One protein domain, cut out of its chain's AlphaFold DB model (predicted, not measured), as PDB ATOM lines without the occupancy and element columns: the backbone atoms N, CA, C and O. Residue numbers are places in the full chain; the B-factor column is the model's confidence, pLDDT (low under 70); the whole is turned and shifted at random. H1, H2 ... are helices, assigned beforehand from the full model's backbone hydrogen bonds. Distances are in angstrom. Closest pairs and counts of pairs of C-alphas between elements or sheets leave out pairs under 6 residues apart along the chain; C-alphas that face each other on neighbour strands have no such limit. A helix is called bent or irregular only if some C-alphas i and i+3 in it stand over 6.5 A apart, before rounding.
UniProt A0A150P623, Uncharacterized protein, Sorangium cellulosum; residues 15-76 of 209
ATOM      1  N   PRO A  15     -17.750 -31.089 -10.599       88.38
ATOM      2  CA  PRO A  15     -17.205 -31.348 -11.939       88.38
ATOM      3  C   PRO A  15     -15.973 -32.262 -11.948       88.38
ATOM      4  O   PRO A  15     -15.624 -32.836 -12.973       88.38
ATOM      5  N   VAL A  16     -15.262 -32.377 -10.823       90.44
ATOM      6  CA  VAL A  16     -14.164 -33.340 -10.678       90.44
ATOM      7  C   VAL A  16     -14.735 -34.742 -10.482       90.44
ATOM      8  O   VAL A  16     -14.320 -35.658 -11.178       90.44
ATOM      9  N   LEU A  17     -15.735 -34.902  -9.610       93.00
ATOM     10  CA  LEU A  17     -16.408 -36.189  -9.393       93.00
ATOM     11  C   LEU A  17     -17.072 -36.730 -10.672       93.00
ATOM     12  O   LEU A  17     -16.974 -37.920 -10.950       93.00
ATOM     13  N   GLU A  18     -17.703 -35.859 -11.467       93.38
ATOM     14  CA  GLU A  18     -18.291 -36.207 -12.772       93.38
ATOM     15  C   GLU A  18     -17.219 -36.704 -13.755       93.38
ATOM     16  O   GLU A  18     -17.406 -37.729 -14.406       93.38
ATOM     17  N   ARG A  19     -16.068 -36.019 -13.819       92.00
ATOM     18  CA  ARG A  19     -14.938 -36.429 -14.667       92.00
ATOM     19  C   ARG A  19     -14.311 -37.746 -14.222       92.00
ATOM     20  O   ARG A  19     -13.960 -38.546 -15.081       92.00
ATOM     21  N   LEU A  20     -14.181 -37.979 -12.915       92.62
ATOM     22  CA  LEU A  20     -13.685 -39.250 -12.378       92.62
ATOM     23  C   LEU A  20     -14.626 -40.399 -12.744       92.62
ATOM     24  O   LEU A  20     -14.164 -41.412 -13.259       92.62
ATOM     25  N   LEU A  21     -15.936 -40.213 -12.553       94.69
ATOM     26  CA  LEU A  21     -16.943 -41.207 -12.924       94.69
ATOM     27  C   LEU A  21     -16.868 -41.537 -14.419       94.69
ATOM     28  O   LEU A  21     -16.784 -42.699 -14.793       94.69
ATOM     29  N   GLU A  22     -16.827 -40.513 -15.273       93.81
ATOM     30  CA  GLU A  22     -16.721 -40.692 -16.723       93.81
ATOM     31  C   GLU A  22     -15.386 -41.335 -17.145       93.81
ATOM     32  O   GLU A  22     -15.315 -42.032 -18.156       93.81
ATOM     33  N   ALA A  23     -14.298 -41.080 -16.419       91.75
ATOM     34  CA  ALA A  23     -13.005 -41.689 -16.698       91.75
ATOM     35  C   ALA A  23     -12.972 -43.173 -16.308       91.75
ATOM     36  O   ALA A  23     -12.479 -43.967 -17.104       91.75
ATOM     37  N   ILE A  24     -13.555 -43.550 -15.167       92.75
ATOM     38  CA  ILE A  24     -13.689 -44.953 -14.745       92.75
ATOM     39  C   ILE A  24     -14.634 -45.704 -15.694       92.75
ATOM     40  O   ILE A  24     -14.252 -46.735 -16.240       92.75
ATOM     41  N   ASP A  25     -15.819 -45.150 -15.989       91.88
ATOM     42  CA  ASP A  25     -16.808 -45.776 -16.887       91.88
ATOM     43  C   ASP A  25     -16.248 -45.987 -18.314       91.88
ATOM     44  O   ASP A  25     -16.651 -46.916 -19.013       91.88
ATOM     45  N   ARG A  26     -15.304 -45.142 -18.763       90.75
ATOM     46  CA  ARG A  26     -14.620 -45.273 -20.066       90.75
ATOM     47  C   ARG A  26     -13.307 -46.065 -20.019       90.75
ATOM     48  O   ARG A  26     -12.628 -46.123 -21.040       90.75
ATOM     49  N   GLY A  27     -12.911 -46.606 -18.866       87.88
ATOM     50  CA  GLY A  27     -11.640 -47.322 -18.706       87.88
ATOM     51  C   GLY A  27     -10.394 -46.447 -18.905       87.88
ATOM     52  O   GLY A  27      -9.343 -46.946 -19.280       87.88
ATOM     53  N   ARG A  28     -10.510 -45.127 -18.708       87.69
ATOM     54  CA  ARG A  28      -9.381 -44.174 -18.750       87.69
ATOM     55  C   ARG A  28      -8.658 -44.044 -17.408       87.69
ATOM     56  O   ARG A  28      -7.589 -43.447 -17.364       87.69
ATOM     57  N   LEU A  29      -9.281 -44.519 -16.333       88.62
ATOM     58  CA  LEU A  29      -8.680 -44.676 -15.013       88.62
ATOM     59  C   LEU A  29      -8.935 -46.106 -14.564       88.62
ATOM     60  O   LEU A  29     -10.092 -46.537 -14.538       88.62
ATOM     61  N   GLU A  30      -7.872 -46.818 -14.217       88.56
ATOM     62  CA  GLU A  30      -7.994 -48.154 -13.655       88.56
ATOM     63  C   GLU A  30      -8.288 -48.074 -12.155       88.56
ATOM     64  O   GLU A  30      -7.961 -47.104 -11.468       88.56
ATOM     65  N   CYS A  31      -8.990 -49.084 -11.648       88.69
ATOM     66  CA  CYS A  31      -9.219 -49.243 -10.219       88.69
ATOM     67  C   CYS A  31      -8.504 -50.511  -9.738       88.69
ATOM     68  O   CYS A  31      -8.585 -51.531 -10.429       88.69
ATOM     69  N   PRO A  32      -7.866 -50.488  -8.556       90.75
ATOM     70  CA  PRO A  32      -7.873 -49.403  -7.564       90.75
ATOM     71  C   PRO A  32      -7.106 -48.155  -8.025       90.75
ATOM     72  O   PRO A  32      -6.080 -48.273  -8.688       90.75
ATOM     73  N   LEU A  33      -7.633 -46.965  -7.714       89.06
ATOM     74  CA  LEU A  33      -7.085 -45.705  -8.233       89.06
ATOM     75  C   LEU A  33      -5.645 -45.503  -7.759       89.06
ATOM     76  O   LEU A  33      -5.378 -45.520  -6.555       89.06
ATOM     77  N   SER A  34      -4.734 -45.229  -8.694       89.25
ATOM     78  CA  SER A  34      -3.346 -44.918  -8.362       89.25
ATOM     79  C   SER A  34      -3.090 -43.412  -8.251       89.25
ATOM     80  O   SER A  34      -3.690 -42.583  -8.941       89.25
ATOM     81  N   GLU A  35      -2.145 -43.036  -7.386       89.81
ATOM     82  CA  GLU A  35      -1.697 -41.645  -7.244       89.81
ATOM     83  C   GLU A  35      -1.159 -41.082  -8.566       89.81
ATOM     84  O   GLU A  35      -1.476 -39.953  -8.949       89.81
ATOM     85  N   LEU A  36      -0.390 -41.896  -9.292       87.56
ATOM     86  CA  LEU A  36       0.257 -41.516 -10.542       87.56
ATOM     87  C   LEU A  36      -0.764 -41.166 -11.636       87.56
ATOM     88  O   LEU A  36      -0.619 -40.141 -12.305       87.56
ATOM     89  N   GLU A  37      -1.820 -41.966 -11.797       85.25
ATOM     90  CA  GLU A  37      -2.877 -41.712 -12.787       85.25
ATOM     91  C   GLU A  37      -3.718 -40.476 -12.436       85.25
ATOM     92  O   GLU A  37      -4.115 -39.699 -13.313       85.25
ATOM     93  N   LEU A  38      -3.966 -40.239 -11.145       87.31
ATOM     94  CA  LEU A  38      -4.684 -39.049 -10.683       87.31
ATOM     95  C   LEU A  38      -3.869 -37.766 -10.900       87.31
ATOM     96  O   LEU A  38      -4.424 -36.732 -11.288       87.31
ATOM     97  N   LEU A  39      -2.549 -37.830 -10.711       86.94
ATOM     98  CA  LEU A  39      -1.638 -36.736 -11.044       86.94
ATOM     99  C   LEU A  39      -1.605 -36.478 -12.555       86.94
ATOM    100  O   LEU A  39      -1.784 -35.334 -12.979       86.94
ATOM    101  N   ALA A  40      -1.459 -37.531 -13.366       82.00
ATOM    102  CA  ALA A  40      -1.424 -37.436 -14.827       82.00
ATOM    103  C   ALA A  40      -2.735 -36.892 -15.427       82.00
ATOM    104  O   ALA A  40      -2.719 -36.200 -16.443       82.00
ATOM    105  N   SER A  41      -3.871 -37.143 -14.772       77.38
ATOM    106  CA  SER A  41      -5.189 -36.622 -15.165       77.38
ATOM    107  C   SER A  41      -5.481 -35.195 -14.669       77.38
ATOM    108  O   SER A  41      -6.569 -34.667 -14.918       77.38
ATOM    109  N   GLY A  42      -4.519 -34.540 -14.005       79.44
ATOM    110  CA  GLY A  42      -4.598 -33.126 -13.626       79.44
ATOM    111  C   GLY A  42      -5.332 -32.846 -12.311       79.44
ATOM    112  O   GLY A  42      -5.825 -31.735 -12.112       79.44
ATOM    113  N   HIS A  43      -5.415 -33.821 -11.399       80.62
ATOM    114  CA  HIS A  43      -6.132 -33.687 -10.122       80.62
ATOM    115  C   HIS A  43      -5.236 -33.321  -8.927       80.62
ATOM    116  O   HIS A  43      -5.670 -33.469  -7.787       80.62
ATOM    117  N   GLY A  44      -4.019 -32.813  -9.158       79.06
ATOM    118  CA  GLY A  44      -2.932 -32.685  -8.168       79.06
ATOM    119  C   GLY A  44      -3.323 -32.252  -6.748       79.06
ATOM    120  O   GLY A  44      -3.047 -32.966  -5.791       79.06
ATOM    121  N   ALA A  45      -4.022 -31.126  -6.591       82.75
ATOM    122  CA  ALA A  45      -4.404 -30.618  -5.266       82.75
ATOM    123  C   ALA A  45      -5.455 -31.480  -4.530       82.75
ATOM    124  O   ALA A  45      -5.666 -31.317  -3.330       82.75
ATOM    125  N   LEU A  46      -6.142 -32.370  -5.247       87.50
ATOM    126  CA  LEU A  46      -7.252 -33.184  -4.751       87.50
ATOM    127  C   LEU A  46      -6.873 -34.661  -4.586       87.50
ATOM    128  O   LEU A  46      -7.652 -35.408  -3.997       87.50
ATOM    129  N   VAL A  47      -5.694 -35.076  -5.065       88.00
ATOM    130  CA  VAL A  47      -5.242 -36.477  -5.045       88.00
ATOM    131  C   VAL A  47      -5.306 -37.103  -3.648       88.00
ATOM    132  O   VAL A  47      -5.905 -38.172  -3.540       88.00
ATOM    133  N   PRO A  48      -4.834 -36.452  -2.562       87.62
ATOM    134  CA  PRO A  48      -4.905 -37.052  -1.230       87.62
ATOM    135  C   PRO A  48      -6.342 -37.343  -0.783       87.62
ATOM    136  O   PRO A  48      -6.612 -38.396  -0.220       87.62
ATOM    137  N   ALA A  49      -7.281 -36.436  -1.073       87.50
ATOM    138  CA  ALA A  49      -8.686 -36.606  -0.702       87.50
ATOM    139  C   ALA A  49      -9.391 -37.682  -1.546       87.50
ATOM    140  O   ALA A  49     -10.286 -38.367  -1.054       87.50
ATOM    141  N   ILE A  50      -9.002 -37.824  -2.817       90.19
ATOM    142  CA  ILE A  50      -9.541 -38.851  -3.716       90.19
ATOM    143  C   ILE A  50      -9.022 -40.233  -3.307       90.19
ATOM    144  O   ILE A  50      -9.822 -41.158  -3.186       90.19
ATOM    145  N   LEU A  51      -7.718 -40.374  -3.052       90.88
ATOM    146  CA  LEU A  51      -7.114 -41.646  -2.645       90.88
ATOM    147  C   LEU A  51      -7.595 -42.106  -1.268       90.88
ATOM    148  O   LEU A  51      -7.918 -43.278  -1.116       90.88
ATOM    149  N   ASP A  52      -7.712 -41.194  -0.301       89.88
ATOM    150  CA  ASP A  52      -8.252 -41.502   1.032       89.88
ATOM    151  C   ASP A  52      -9.678 -42.073   0.953       89.88
ATOM    152  O   ASP A  52     -10.023 -43.013   1.664       89.88
ATOM    153  N   ALA A  53     -10.505 -41.545   0.045       90.38
ATOM    154  CA  ALA A  53     -11.904 -41.945  -0.077       90.38
ATOM    155  C   ALA A  53     -12.148 -43.143  -1.012       90.38
ATOM    156  O   ALA A  53     -13.096 -43.896  -0.791       90.38
ATOM    157  N   LEU A  54     -11.362 -43.288  -2.085       91.69
ATOM    158  CA  LEU A  54     -11.642 -44.218  -3.189       91.69
ATOM    159  C   LEU A  54     -10.475 -45.153  -3.535       91.69
ATOM    160  O   LEU A  54     -10.680 -46.113  -4.270       91.69
ATOM    161  N   GLY A  55      -9.261 -44.904  -3.035       88.81
ATOM    162  CA  GLY A  55      -8.037 -45.575  -3.496       88.81
ATOM    163  C   GLY A  55      -7.998 -47.086  -3.255       88.81
ATOM    164  O   GLY A  55      -7.331 -47.799  -3.993       88.81
ATOM    165  N   GLY A  56      -8.730 -47.591  -2.258       89.69
ATOM    166  CA  GLY A  56      -8.834 -49.028  -1.966       89.69
ATOM    167  C   GLY A  56     -10.038 -49.731  -2.600       89.69
ATOM    168  O   GLY A  56     -10.265 -50.904  -2.313       89.69
ATOM    169  N   LEU A  57     -10.848 -49.024  -3.392       91.94
ATOM    170  CA  LEU A  57     -12.089 -49.556  -3.952       91.94
ATOM    171  C   LEU A  57     -11.863 -50.142  -5.348       91.94
ATOM    172  O   LEU A  57     -11.095 -49.604  -6.147       91.94
ATOM    173  N   ASP A  58     -12.584 -51.218  -5.662       93.25
ATOM    174  CA  ASP A  58     -12.707 -51.683  -7.043       93.25
ATOM    175  C   ASP A  58     -13.549 -50.706  -7.889       93.25
ATOM    176  O   ASP A  58     -14.192 -49.782  -7.377       93.25
ATOM    177  N   ALA A  59     -13.556 -50.915  -9.208       91.62
ATOM    178  CA  ALA A  59     -14.262 -50.038 -10.139       91.62
ATOM    179  C   ALA A  59     -15.768 -49.937  -9.837       91.62
ATOM    180  O   ALA A  59     -16.353 -48.859  -9.968       91.62
ATOM    181  N   GLY A  60     -16.402 -51.031  -9.408       92.12
ATOM    182  CA  GLY A  60     -17.828 -51.060  -9.093       92.12
ATOM    183  C   GLY A  60     -18.152 -50.239  -7.847       92.12
ATOM    184  O   GLY A  60     -19.053 -49.396  -7.872       92.12
ATOM    185  N   ALA A  61     -17.380 -50.430  -6.779       93.00
ATOM    186  CA  ALA A  61     -17.520 -49.713  -5.521       93.00
ATOM    187  C   ALA A  61     -17.194 -48.217  -5.671       93.00
ATOM    188  O   ALA A  61     -17.957 -47.378  -5.186       93.00
ATOM    189  N   ALA A  62     -16.128 -47.862  -6.397       93.44
ATOM    190  CA  ALA A  62     -15.776 -46.470  -6.676       93.44
ATOM    191  C   ALA A  62     -16.879 -45.759  -7.480       93.44
ATOM    192  O   ALA A  62     -17.311 -44.658  -7.126       93.44
ATOM    193  N   THR A  63     -17.404 -46.421  -8.515       94.88
ATOM    194  CA  THR A  63     -18.513 -45.916  -9.340       94.88
ATOM    195  C   THR A  63     -19.786 -45.721  -8.517       94.88
ATOM    196  O   THR A  63     -20.437 -44.677  -8.616       94.88
ATOM    197  N   ALA A  64     -20.145 -46.693  -7.672       94.62
ATOM    198  CA  ALA A  64     -21.311 -46.600  -6.797       94.62
ATOM    199  C   ALA A  64     -21.186 -45.436  -5.799       94.62
ATOM    200  O   ALA A  64     -22.126 -44.650  -5.648       94.62
ATOM    201  N   ALA A  65     -20.014 -45.272  -5.176       93.62
ATOM    202  CA  ALA A  65     -19.736 -44.172  -4.256       93.62
ATOM    203  C   ALA A  65     -19.830 -42.801  -4.952       93.62
ATOM    204  O   ALA A  65     -20.486 -41.888  -4.442       93.62
ATOM    205  N   LEU A  66     -19.242 -42.664  -6.147       94.50
ATOM    206  CA  LEU A  66     -19.324 -41.439  -6.948       94.50
ATOM    207  C   LEU A  66     -20.772 -41.106  -7.321       94.50
ATOM    208  O   LEU A  66     -21.202 -39.967  -7.127       94.50
ATOM    209  N   ARG A  67     -21.553 -42.087  -7.794       95.44
ATOM    210  CA  ARG A  67     -22.971 -41.893  -8.144       95.44
ATOM    211  C   ARG A  67     -23.805 -41.459  -6.940       95.44
ATOM    212  O   ARG A  67     -24.610 -40.540  -7.080       95.44
ATOM    213  N   LEU A  68     -23.578 -42.046  -5.765       93.69
ATOM    214  CA  LEU A  68     -24.272 -41.665  -4.531       93.69
ATOM    215  C   LEU A  68     -23.991 -40.203  -4.153       93.69
ATOM    216  O   LEU A  68     -24.920 -39.429  -3.923       93.69
ATOM    217  N   VAL A  69     -22.718 -39.796  -4.142       92.19
ATOM    218  CA  VAL A  69     -22.329 -38.418  -3.796       92.19
ATOM    219  C   VAL A  69     -22.830 -37.412  -4.837       92.19
ATOM    220  O   VAL A  69     -23.264 -36.313  -4.482       92.19
ATOM    221  N   LEU A  70     -22.797 -37.771  -6.123       92.88
ATOM    222  CA  LEU A  70     -23.337 -36.941  -7.200       92.88
ATOM    223  C   LEU A  70     -24.855 -36.774  -7.082       92.88
ATOM    224  O   LEU A  70     -25.344 -35.653  -7.239       92.88
ATOM    225  N   ALA A  71     -25.589 -37.841  -6.764       91.19
ATOM    226  CA  ALA A  71     -27.030 -37.788  -6.538       91.19
ATOM    227  C   ALA A  71     -27.376 -36.866  -5.357       91.19
ATOM    228  O   ALA A  71     -28.176 -35.941  -5.519       91.19
ATOM    229  N   GLU A  72     -26.697 -37.030  -4.217       90.00
ATOM    230  CA  GLU A  72     -26.903 -36.200  -3.020       90.00
ATOM    231  C   GLU A  72     -26.659 -34.710  -3.315       90.00
ATOM    232  O   GLU A  72     -27.487 -33.847  -3.016       90.00
ATOM    233  N   ARG A  73     -25.551 -34.383  -3.988       88.12
ATOM    234  CA  ARG A  73     -25.207 -32.991  -4.334       88.12
ATOM    235  C   ARG A  73     -26.085 -32.384  -5.414       88.12
ATOM    236  O   ARG A  73     -26.186 -31.161  -5.502       88.12
ATOM    237  N   THR A  74     -26.677 -33.211  -6.262       84.75
ATOM    238  CA  THR A  74     -27.642 -32.752  -7.265       84.75
ATOM    239  C   THR A  74     -28.976 -32.431  -6.604       84.75
ATOM    240  O   THR A  74     -29.581 -31.411  -6.928       84.75
ATOM    241  N   HIS A  75     -29.393 -33.242  -5.629       82.06
ATOM    242  CA  HIS A  75     -30.596 -32.997  -4.841       82.06
ATOM    243  C   HIS A  75     -30.444 -31.787  -3.903       82.06
ATOM    244  O   HIS A  75     -31.384 -31.011  -3.719       82.06
ATOM    245  N   ARG A  76     -29.242 -31.569  -3.354       73.50
ATOM    246  CA  ARG A  76     -28.924 -30.439  -2.471       73.50
ATOM    247  C   ARG A  76     -27.723 -29.639  -2.995       73.50
ATOM    248  O   ARG A  76     -26.622 -29.760  -2.451       73.50
TER     249      ARG A  76
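Overview. This is residues 15 to 76 of the 209 residues of an uncharacterized protein of Sorangium cellulosum (UniProt A0A150P623). Two pairs of antiparallel helices, H1 with H4 and the short hairpin H2 and H3, make a compact all-helix domain, and residues 71 to 76 stick out at the end of H4. The printed part has 62 residues, with helices H1 to H4 in order and no named strand. The radius of gyration of the C-alphas is 10.9 A, the spans 32 by 23 by 20 A.

Along the chain. H1, residues 15 to 25, begins at C-alpha 15 (-17.205, -31.348, -11.939) and is 15.3 A long. H2 is residues 35 to 40. H3, residues 44 to 54, is 15.3 A long and irregular: C-alphas 45 and 48 are 7.6 A apart. H4, residues 59 to 75, is 24.2 A long and ends at C-alpha 75 (-30.596, -32.997, -4.841).

Arrangement. H1 and H4 touch, closest at the C-alphas of Leu 21 and Thr 63, 6.1 A, opposite ways at a shallow tilt of 33 degrees, only just short of steep. H2 and H3 form a hairpin at a steep 41 degrees, closest at the C-alphas of Leu 38 and Val 47, 6.2 A. H3 and H4 are close but not clearly touching. H1 is apart from H2 and H3, H2 from H4. Every O i to N i+4 pair is within hydrogen-bond range in H1, H2 and H4, and 5 of 7 in H3.

Size, cuts and confidence. The farthest C-alphas, of Leu 36 and His 75, are 32.5 A apart. The printed part has no cut and no long link; no printed residue is under 70 in pLDDT.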